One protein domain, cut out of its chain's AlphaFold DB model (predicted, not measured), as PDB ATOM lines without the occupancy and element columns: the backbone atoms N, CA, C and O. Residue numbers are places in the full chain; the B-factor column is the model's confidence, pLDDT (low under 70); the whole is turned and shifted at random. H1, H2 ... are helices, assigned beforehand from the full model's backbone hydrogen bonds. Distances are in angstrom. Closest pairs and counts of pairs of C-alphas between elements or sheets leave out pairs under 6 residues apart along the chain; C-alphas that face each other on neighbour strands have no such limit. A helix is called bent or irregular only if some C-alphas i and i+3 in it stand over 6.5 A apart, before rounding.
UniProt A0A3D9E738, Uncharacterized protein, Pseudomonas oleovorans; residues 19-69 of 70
ATOM      1  N   ASN A  19     170.643 177.951 164.644       72.00
ATOM      2  CA  ASN A  19     171.191 178.504 163.401       72.00
ATOM      3  C   ASN A  19     170.987 180.029 163.252       72.00
ATOM      4  O   ASN A  19     169.966 180.488 162.730       72.00
ATOM      5  N   ILE A  20     171.992 180.826 163.636       71.44
ATOM      6  CA  ILE A  20     171.995 182.293 163.462       71.44
ATOM      7  C   ILE A  20     171.712 182.699 162.005       71.44
ATOM      8  O   ILE A  20     170.970 183.652 161.771       71.44
ATOM      9  N   SER A  21     172.226 181.958 161.018       75.56
ATOM     10  CA  SER A  21     172.007 182.270 159.600       75.56
ATOM     11  C   SER A  21     170.542 182.148 159.185       75.56
ATOM     12  O   SER A  21     170.072 182.949 158.384       75.56
ATOM     13  N   MET A  22     169.796 181.200 159.756       76.12
ATOM     14  CA  MET A  22     168.366 181.046 159.469       76.12
ATOM     15  C   MET A  22     167.540 182.183 160.084       76.12
ATOM     16  O   MET A  22     166.594 182.665 159.465       76.12
ATOM     17  N   VAL A  23     167.925 182.649 161.277       75.50
ATOM     18  CA  VAL A  23     167.298 183.811 161.927       75.50
ATOM     19  C   VAL A  23     167.563 185.086 161.127       75.50
ATOM     20  O   VAL A  23     166.642 185.875 160.927       75.50
ATOM     21  N   MET A  24     168.789 185.272 160.627       78.19
ATOM     22  CA  MET A  24     169.125 186.392 159.742       78.19
ATOM     23  C   MET A  24     168.319 186.350 158.437       78.19
ATOM     24  O   MET A  24     167.809 187.380 158.005       78.19
ATOM     25  N   ASP A  25     168.159 185.175 157.823       82.12
ATOM     26  CA  ASP A  25     167.383 185.017 156.586       82.12
ATOM     27  C   ASP A  25     165.894 185.348 156.797       82.12
ATOM     28  O   ASP A  25     165.322 186.155 156.062       82.12
ATOM     29  N   GLN A  26     165.288 184.845 157.880       77.88
ATOM     30  CA  GLN A  26     163.907 185.188 158.241       77.88
ATOM     31  C   GLN A  26     163.731 186.669 158.578       77.88
ATOM     32  O   GLN A  26     162.754 187.271 158.147       77.88
ATOM     33  N   ALA A  27     164.659 187.270 159.323       80.75
ATOM     34  CA  ALA A  27     164.605 188.693 159.654       80.75
ATOM     35  C   ALA A  27     164.838 189.593 158.424       80.75
ATOM     36  O   ALA A  27     164.388 190.735 158.383       80.75
ATOM     37  N   ARG A  28     165.509 189.080 157.387       79.81
ATOM     38  CA  ARG A  28     165.626 189.763 156.095       79.81
ATOM     39  C   ARG A  28     164.339 189.679 155.274       79.81
ATOM     40  O   ARG A  28     164.043 190.613 154.540       79.81
ATOM     41  N   ALA A  29     163.610 188.571 155.384       81.62
ATOM     42  CA  ALA A  29     162.347 188.355 154.684       81.62
ATOM     43  C   ALA A  29     161.138 188.998 155.390       81.62
ATOM     44  O   ALA A  29     160.150 189.313 154.729       81.62
ATOM     45  N   ASP A  30     161.203 189.181 156.713       80.62
ATOM     46  CA  ASP A  30     160.111 189.703 157.535       80.62
ATOM     47  C   ASP A  30     160.606 190.811 158.499       80.62
ATOM     48  O   ASP A  30     161.299 190.522 159.486       80.62
ATOM     49  N   PRO A  31     160.231 192.086 158.264       78.88
ATOM     50  CA  PRO A  31     160.638 193.204 159.116       78.88
ATOM     51  C   PRO A  31     160.073 193.127 160.542       78.88
ATOM     52  O   PRO A  31     160.684 193.650 161.476       78.88
ATOM     53  N   ALA A  32     158.939 192.453 160.766       81.94
ATOM     54  CA  ALA A  32     158.393 192.275 162.110       81.94
ATOM     55  C   ALA A  32     159.216 191.260 162.919       81.94
ATOM     56  O   ALA A  32     159.365 191.411 164.135       81.94
ATOM     57  N   VAL A  33     159.782 190.243 162.261       80.44
ATOM     58  CA  VAL A  33     160.743 189.316 162.882       80.44
ATOM     59  C   VAL A  33     162.030 190.048 163.249       80.44
ATOM     60  O   VAL A  33     162.536 189.860 164.357       80.44
ATOM     61  N   LEU A  34     162.521 190.922 162.368       83.31
ATOM     62  CA  LEU A  34     163.693 191.758 162.629       83.31
ATOM     63  C   LEU A  34     163.499 192.676 163.843       83.31
ATOM     64  O   LEU A  34     164.323 192.656 164.757       83.31
ATOM     65  N   ALA A  35     162.382 193.402 163.908       83.94
ATOM     66  CA  ALA A  35     162.073 194.283 165.035       83.94
ATOM     67  C   ALA A  35     161.987 193.508 166.365       83.94
ATOM     68  O   ALA A  35     162.528 193.932 167.388       83.94
ATOM     69  N   LYS A  36     161.365 192.320 166.358       82.88
ATOM     70  CA  LYS A  36     161.296 191.443 167.542       82.88
ATOM     71  C   LYS A  36     162.669 190.916 167.960       82.88
ATOM     72  O   LYS A  36     162.934 190.804 169.156       82.88
ATOM     73  N   LEU A  37     163.534 190.592 166.997       81.88
ATOM     74  CA  LEU A  37     164.901 190.142 167.247       81.88
ATOM     75  C   LEU A  37     165.727 191.238 167.930       81.88
ATOM     76  O   LEU A  37     166.351 190.974 168.958       81.88
ATOM     77  N   ILE A  38     165.685 192.459 167.393       84.69
ATOM     78  CA  ILE A  38     166.392 193.625 167.939       84.69
ATOM     79  C   ILE A  38     165.900 193.917 169.357       84.69
ATOM     80  O   ILE A  38     166.700 193.887 170.290       84.69
ATOM     81  N   ALA A  39     164.584 194.055 169.551       84.38
ATOM     82  CA  ALA A  39     163.999 194.330 170.863       84.38
ATOM     83  C   ALA A  39     164.364 193.261 171.909       84.38
ATOM     84  O   ALA A  39     164.573 193.562 173.087       84.38
ATOM     85  N   ARG A  40     164.472 191.991 171.495       80.81
ATOM     86  CA  ARG A  40     164.864 190.891 172.386       80.81
ATOM     87  C   ARG A  40     166.328 190.981 172.808       80.81
ATOM     88  O   ARG A  40     166.626 190.729 173.977       80.81
ATOM     89  N   LEU A  41     167.213 191.306 171.869       81.94
ATOM     90  CA  LEU A  41     168.644 191.478 172.115       81.94
ATOM     91  C   LEU A  41     168.897 192.718 172.988       81.94
ATOM     92  O   LEU A  41     169.630 192.629 173.968       81.94
ATOM     93  N   GLU A  42     168.205 193.827 172.728       83.75
ATOM     94  CA  GLU A  42     168.267 195.034 173.563       83.75
ATOM     95  C   GLU A  42     167.724 194.793 174.975       83.75
ATOM     96  O   GLU A  42     168.339 195.206 175.956       83.75
ATOM     97  N   SER A  43     166.619 194.051 175.107       83.69
ATOM     98  CA  SER A  43     166.026 193.721 176.410       83.69
ATOM     99  C   SER A  43     166.929 192.848 177.291       83.69
ATOM    100  O   SER A  43     166.737 192.838 178.507       83.69
ATOM    101  N   ARG A  44     167.886 192.104 176.720       78.25
ATOM    102  CA  ARG A  44     168.890 191.351 177.492       78.25
ATOM    103  C   ARG A  44     170.009 192.244 178.047       78.25
ATOM    104  O   ARG A  44     170.639 191.851 179.031       78.25
ATOM    105  N   GLY A  45     170.205 193.424 177.458       74.62
ATOM    106  CA  GLY A  45     171.311 194.334 177.747       74.62
ATOM    107  C   GLY A  45     172.607 193.886 177.071       74.62
ATOM    108  O   GLY A  45     172.966 192.710 177.127       74.62
ATOM    109  N   GLU A  46     173.327 194.826 176.451       74.38
ATOM    110  CA  GLU A  46     174.567 194.553 175.706       74.38
ATOM    111  C   GLU A  46     175.638 193.837 176.543       74.38
ATOM    112  O   GLU A  46     176.433 193.076 175.996       74.38
ATOM    113  N   ASP A  47     175.651 194.020 177.860       77.38
ATOM    114  CA  ASP A  47     176.606 193.367 178.760       77.38
ATOM    115  C   ASP A  47     176.365 191.858 178.929       77.38
ATOM    116  O   ASP A  47     177.298 191.119 179.237       77.38
ATOM    117  N   ASN A  48     175.140 191.382 178.679       77.88
ATOM    118  CA  ASN A  48     174.784 189.960 178.749       77.88
ATOM    119  C   ASN A  48     174.799 189.265 177.380       77.88
ATOM    120  O   ASN A  48     174.553 188.059 177.309       77.88
ATOM    121  N   LEU A  49     175.041 190.008 176.297       78.88
ATOM    122  CA  LEU A  49     175.104 189.454 174.949       78.88
ATOM    123  C   LEU A  49     176.486 188.865 174.681       78.88
ATOM    124  O   LEU A  49     177.521 189.498 174.911       78.88
ATOM    125  N   THR A  50     176.502 187.664 174.114       82.31
ATOM    126  CA  THR A  50     177.723 187.084 173.553       82.31
ATOM    127  C   THR A  50     178.236 187.923 172.370       82.31
ATOM    128  O   THR A  50     177.469 188.667 171.752       82.31
ATOM    129  N   PRO A  51     179.522 187.804 171.985       81.38
ATOM    130  CA  PRO A  51     180.065 188.531 170.833       81.38
ATOM    131  C   PRO A  51     179.273 188.309 169.535       81.38
ATOM    132  O   PRO A  51     179.110 189.234 168.746       81.38
ATOM    133  N   GLN A  52     178.736 187.103 169.336       78.56
ATOM    134  CA  GLN A  52     177.906 186.754 168.179       78.56
ATOM    135  C   GLN A  52     176.528 187.424 168.230       78.56
ATOM    136  O   GLN A  52     176.029 187.891 167.212       78.56
ATOM    137  N   GLU A  53     175.914 187.510 169.412       80.62
ATOM    138  CA  GLU A  53     174.654 188.234 169.600       80.62
ATOM    139  C   GLU A  53     174.826 189.750 169.429       80.62
ATOM    140  O   GLU A  53     173.924 190.405 168.908       80.62
ATOM    141  N   LYS A  54     175.981 190.312 169.816       82.94
ATOM    142  CA  LYS A  54     176.318 191.720 169.544       82.94
ATOM    143  C   LYS A  54     176.435 191.997 168.050       82.94
ATOM    144  O   LYS A  54     175.867 192.975 167.570       82.94
ATOM    145  N   ASP A  55     177.119 191.120 167.320       84.00
ATOM    146  CA  ASP A  55     177.227 191.207 165.861       84.00
ATOM    147  C   ASP A  55     175.842 191.107 165.195       84.00
ATOM    148  O   ASP A  55     175.488 191.929 164.351       84.00
ATOM    149  N   LEU A  56     174.993 190.191 165.678       82.62
ATOM    150  CA  LEU A  56     173.607 190.046 165.228       82.62
ATOM    151  C   LEU A  56     172.751 191.287 165.527       82.62
ATOM    152  O   LEU A  56     171.949 191.687 164.683       82.62
ATOM    153  N   LEU A  57     172.913 191.916 166.695       85.25
ATOM    154  CA  LEU A  57     172.211 193.154 167.050       85.25
ATOM    155  C   LEU A  57     172.642 194.315 166.144       85.25
ATOM    156  O   LEU A  57     171.799 195.069 165.652       85.25
ATOM    157  N   GLN A  58     173.945 194.443 165.890       86.94
ATOM    158  CA  GLN A  58     174.491 195.470 165.005       86.94
ATOM    159  C   GLN A  58     174.018 195.273 163.556       86.94
ATOM    160  O   GLN A  58     173.608 196.233 162.892       86.94
ATOM    161  N   TRP A  59     174.028 194.026 163.076       87.88
ATOM    162  CA  TRP A  59     173.450 193.647 161.789       87.88
ATOM    163  C   TRP A  59     171.955 193.969 161.732       87.88
ATOM    164  O   TRP A  59     171.487 194.550 160.750       87.88
ATOM    165  N   GLY A  60     171.218 193.649 162.798       85.31
ATOM    166  CA  GLY A  60     169.785 193.881 162.892       85.31
ATOM    167  C   GLY A  60     169.437 195.362 162.750       85.31
ATOM    168  O   GLY A  60     168.679 195.727 161.855       85.31
ATOM    169  N   ARG A  61     170.076 196.232 163.543       85.06
ATOM    170  CA  ARG A  61     169.905 197.697 163.461       85.06
ATOM    171  C   ARG A  61     170.268 198.259 162.084       85.06
ATOM    172  O   ARG A  61     169.564 199.117 161.558       85.06
ATOM    173  N   SER A  62     171.347 197.759 161.476       85.75
ATOM    174  CA  SER A  62     171.754 198.182 160.126       85.75
ATOM    175  C   SER A  62     170.710 197.797 159.080       85.75
ATOM    176  O   SER A  62     170.417 198.571 158.174       85.75
ATOM    177  N   THR A  63     170.132 196.608 159.222       82.44
ATOM    178  CA  THR A  63     169.127 196.072 158.305       82.44
ATOM    179  C   THR A  63     167.780 196.778 158.479       82.44
ATOM    180  O   THR A  63     167.132 197.087 157.483       82.44
ATOM    181  N   GLU A  64     167.389 197.108 159.713       81.94
ATOM    182  CA  GLU A  64     166.174 197.878 160.007       81.94
ATOM    183  C   GLU A  64     166.258 199.277 159.390       81.94
ATOM    184  O   GLU A  64     165.325 199.722 158.730       81.94
ATOM    185  N   HIS A  65     167.414 199.937 159.499       77.00
ATOM    186  CA  HIS A  65     167.638 201.245 158.884       77.00
ATOM    187  C   HIS A  65     167.616 201.204 157.342       77.00
ATOM    188  O   HIS A  65     167.297 202.206 156.704       77.00
ATOM    189  N   ILE A  66     167.960 200.066 156.726       77.19
ATOM    190  CA  ILE A  66     167.855 199.874 155.271       77.19
ATOM    191  C   ILE A  66     166.392 199.657 154.858       77.19
ATOM    192  O   ILE A  66     165.968 200.234 153.863       77.19
ATOM    193  N   GLN A  67     165.623 198.873 155.621       68.88
ATOM    194  CA  GLN A  67     164.213 198.578 155.326       68.88
ATOM    195  C   GLN A  67     163.260 199.732 155.685       68.88
ATOM    196  O   GLN A  67     162.235 199.908 155.040       68.88
ATOM    197  N   GLY A  68     163.589 200.554 156.685       62.94
ATOM    198  CA  GLY A  68     162.794 201.720 157.092       62.94
ATOM    199  C   GLY A  68     162.996 202.969 156.227       62.94
ATOM    200  O   GLY A  68     162.488 204.032 156.578       62.94
ATOM    201  N   LYS A  69     163.777 202.872 155.142       55.56
ATOM    202  CA  LYS A  69     164.093 203.988 154.237       55.56
ATOM    203  C   LYS A  69     163.317 203.963 152.913       55.56
ATOM    204  O   LYS A  69     163.665 204.739 152.022       55.56
TER     205      LYS A  69
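Overview. This is residues 19 to 69 of the 70 residues of an uncharacterized protein of Pseudomonas oleovorans (UniProt A0A3D9E738). Two long helices, H2 and H3, make a helical hairpin whose arms run opposite ways and stand at 38 degrees to each other. A shorter third helix, H1, makes a corner with the first part of H2 and runs nearly along the same line direction as H3, close to it but with few contacts. The printed part has 51 residues with three named helices, in the order H1, H2, H3 along the chain, and no named strand; its class is all helix. The whole is compact, with a radius of gyration of the C-alphas of 10.3 A, and the C-alphas span 29 by 23 by 14 A along their three main axes.

Arrangement. The longest helix is H3, residues 51 to 67. It touches H2, residues 31 to 44, with 13 pairs of C-alphas within 8 A. The closest C-alphas of the two are those of Ile 38 and Leu 57, 5.9 A apart. H2 and H3 run opposite ways at a steep tilt of 38 degrees, their centres are 9.6 A apart, and they form a helical hairpin. H1, residues 20 to 29, touches H2 only at the corner by their link, with 6 pairs of C-alphas within 8 A; H2 touches H1 with residues 33 to 37 alone. The closest C-alphas there are those of Ala 27 and Leu 34, 4.4 A apart. H1 and H2 run opposite ways at a steep tilt of 45 degrees. H1 and H3 are close but not clearly touching, with 2 pairs of C-alphas within 8 A; the closest are those of Arg 28 and Thr 63, 7.5 A apart. These two helices run the same way at a shallow tilt of 10 degrees. In H1, H2 and H3 every O i to N i+4 pair is within hydrogen-bond range.

Along the chain. H3 has 17 residues, Pro 51 to Gln 67, and measures 24.3 A from first to last C-alpha. It begins at C-alpha 51 at (180.065, 188.531, 170.833) and ends at C-alpha 67 at (164.213, 198.578, 155.326). H2 has 14 residues, Pro 31 to Arg 44, and measures 20.2 A. H1 has 10 residues, Ile 20 to Ala 29, and measures 14.4 A; its C-alpha 20 is at (171.995, 182.293, 163.462). No helix is bent or irregular.

Size, cuts and confidence. The two C-alphas farthest apart are those of Asn 48 and Lys 69, 30.2 A. The printed part runs from residue 19 to residue 69 with no cut. The link from H1 to H2 is tight, with 1 residue between them, and the link from H2 to H3 is short, with 6 residues; no link is long. The mean pLDDT of the printed part is 79.6, and the model's confidence is under 70 at residues 67 to 69, of which Gln 67 belongs to H3.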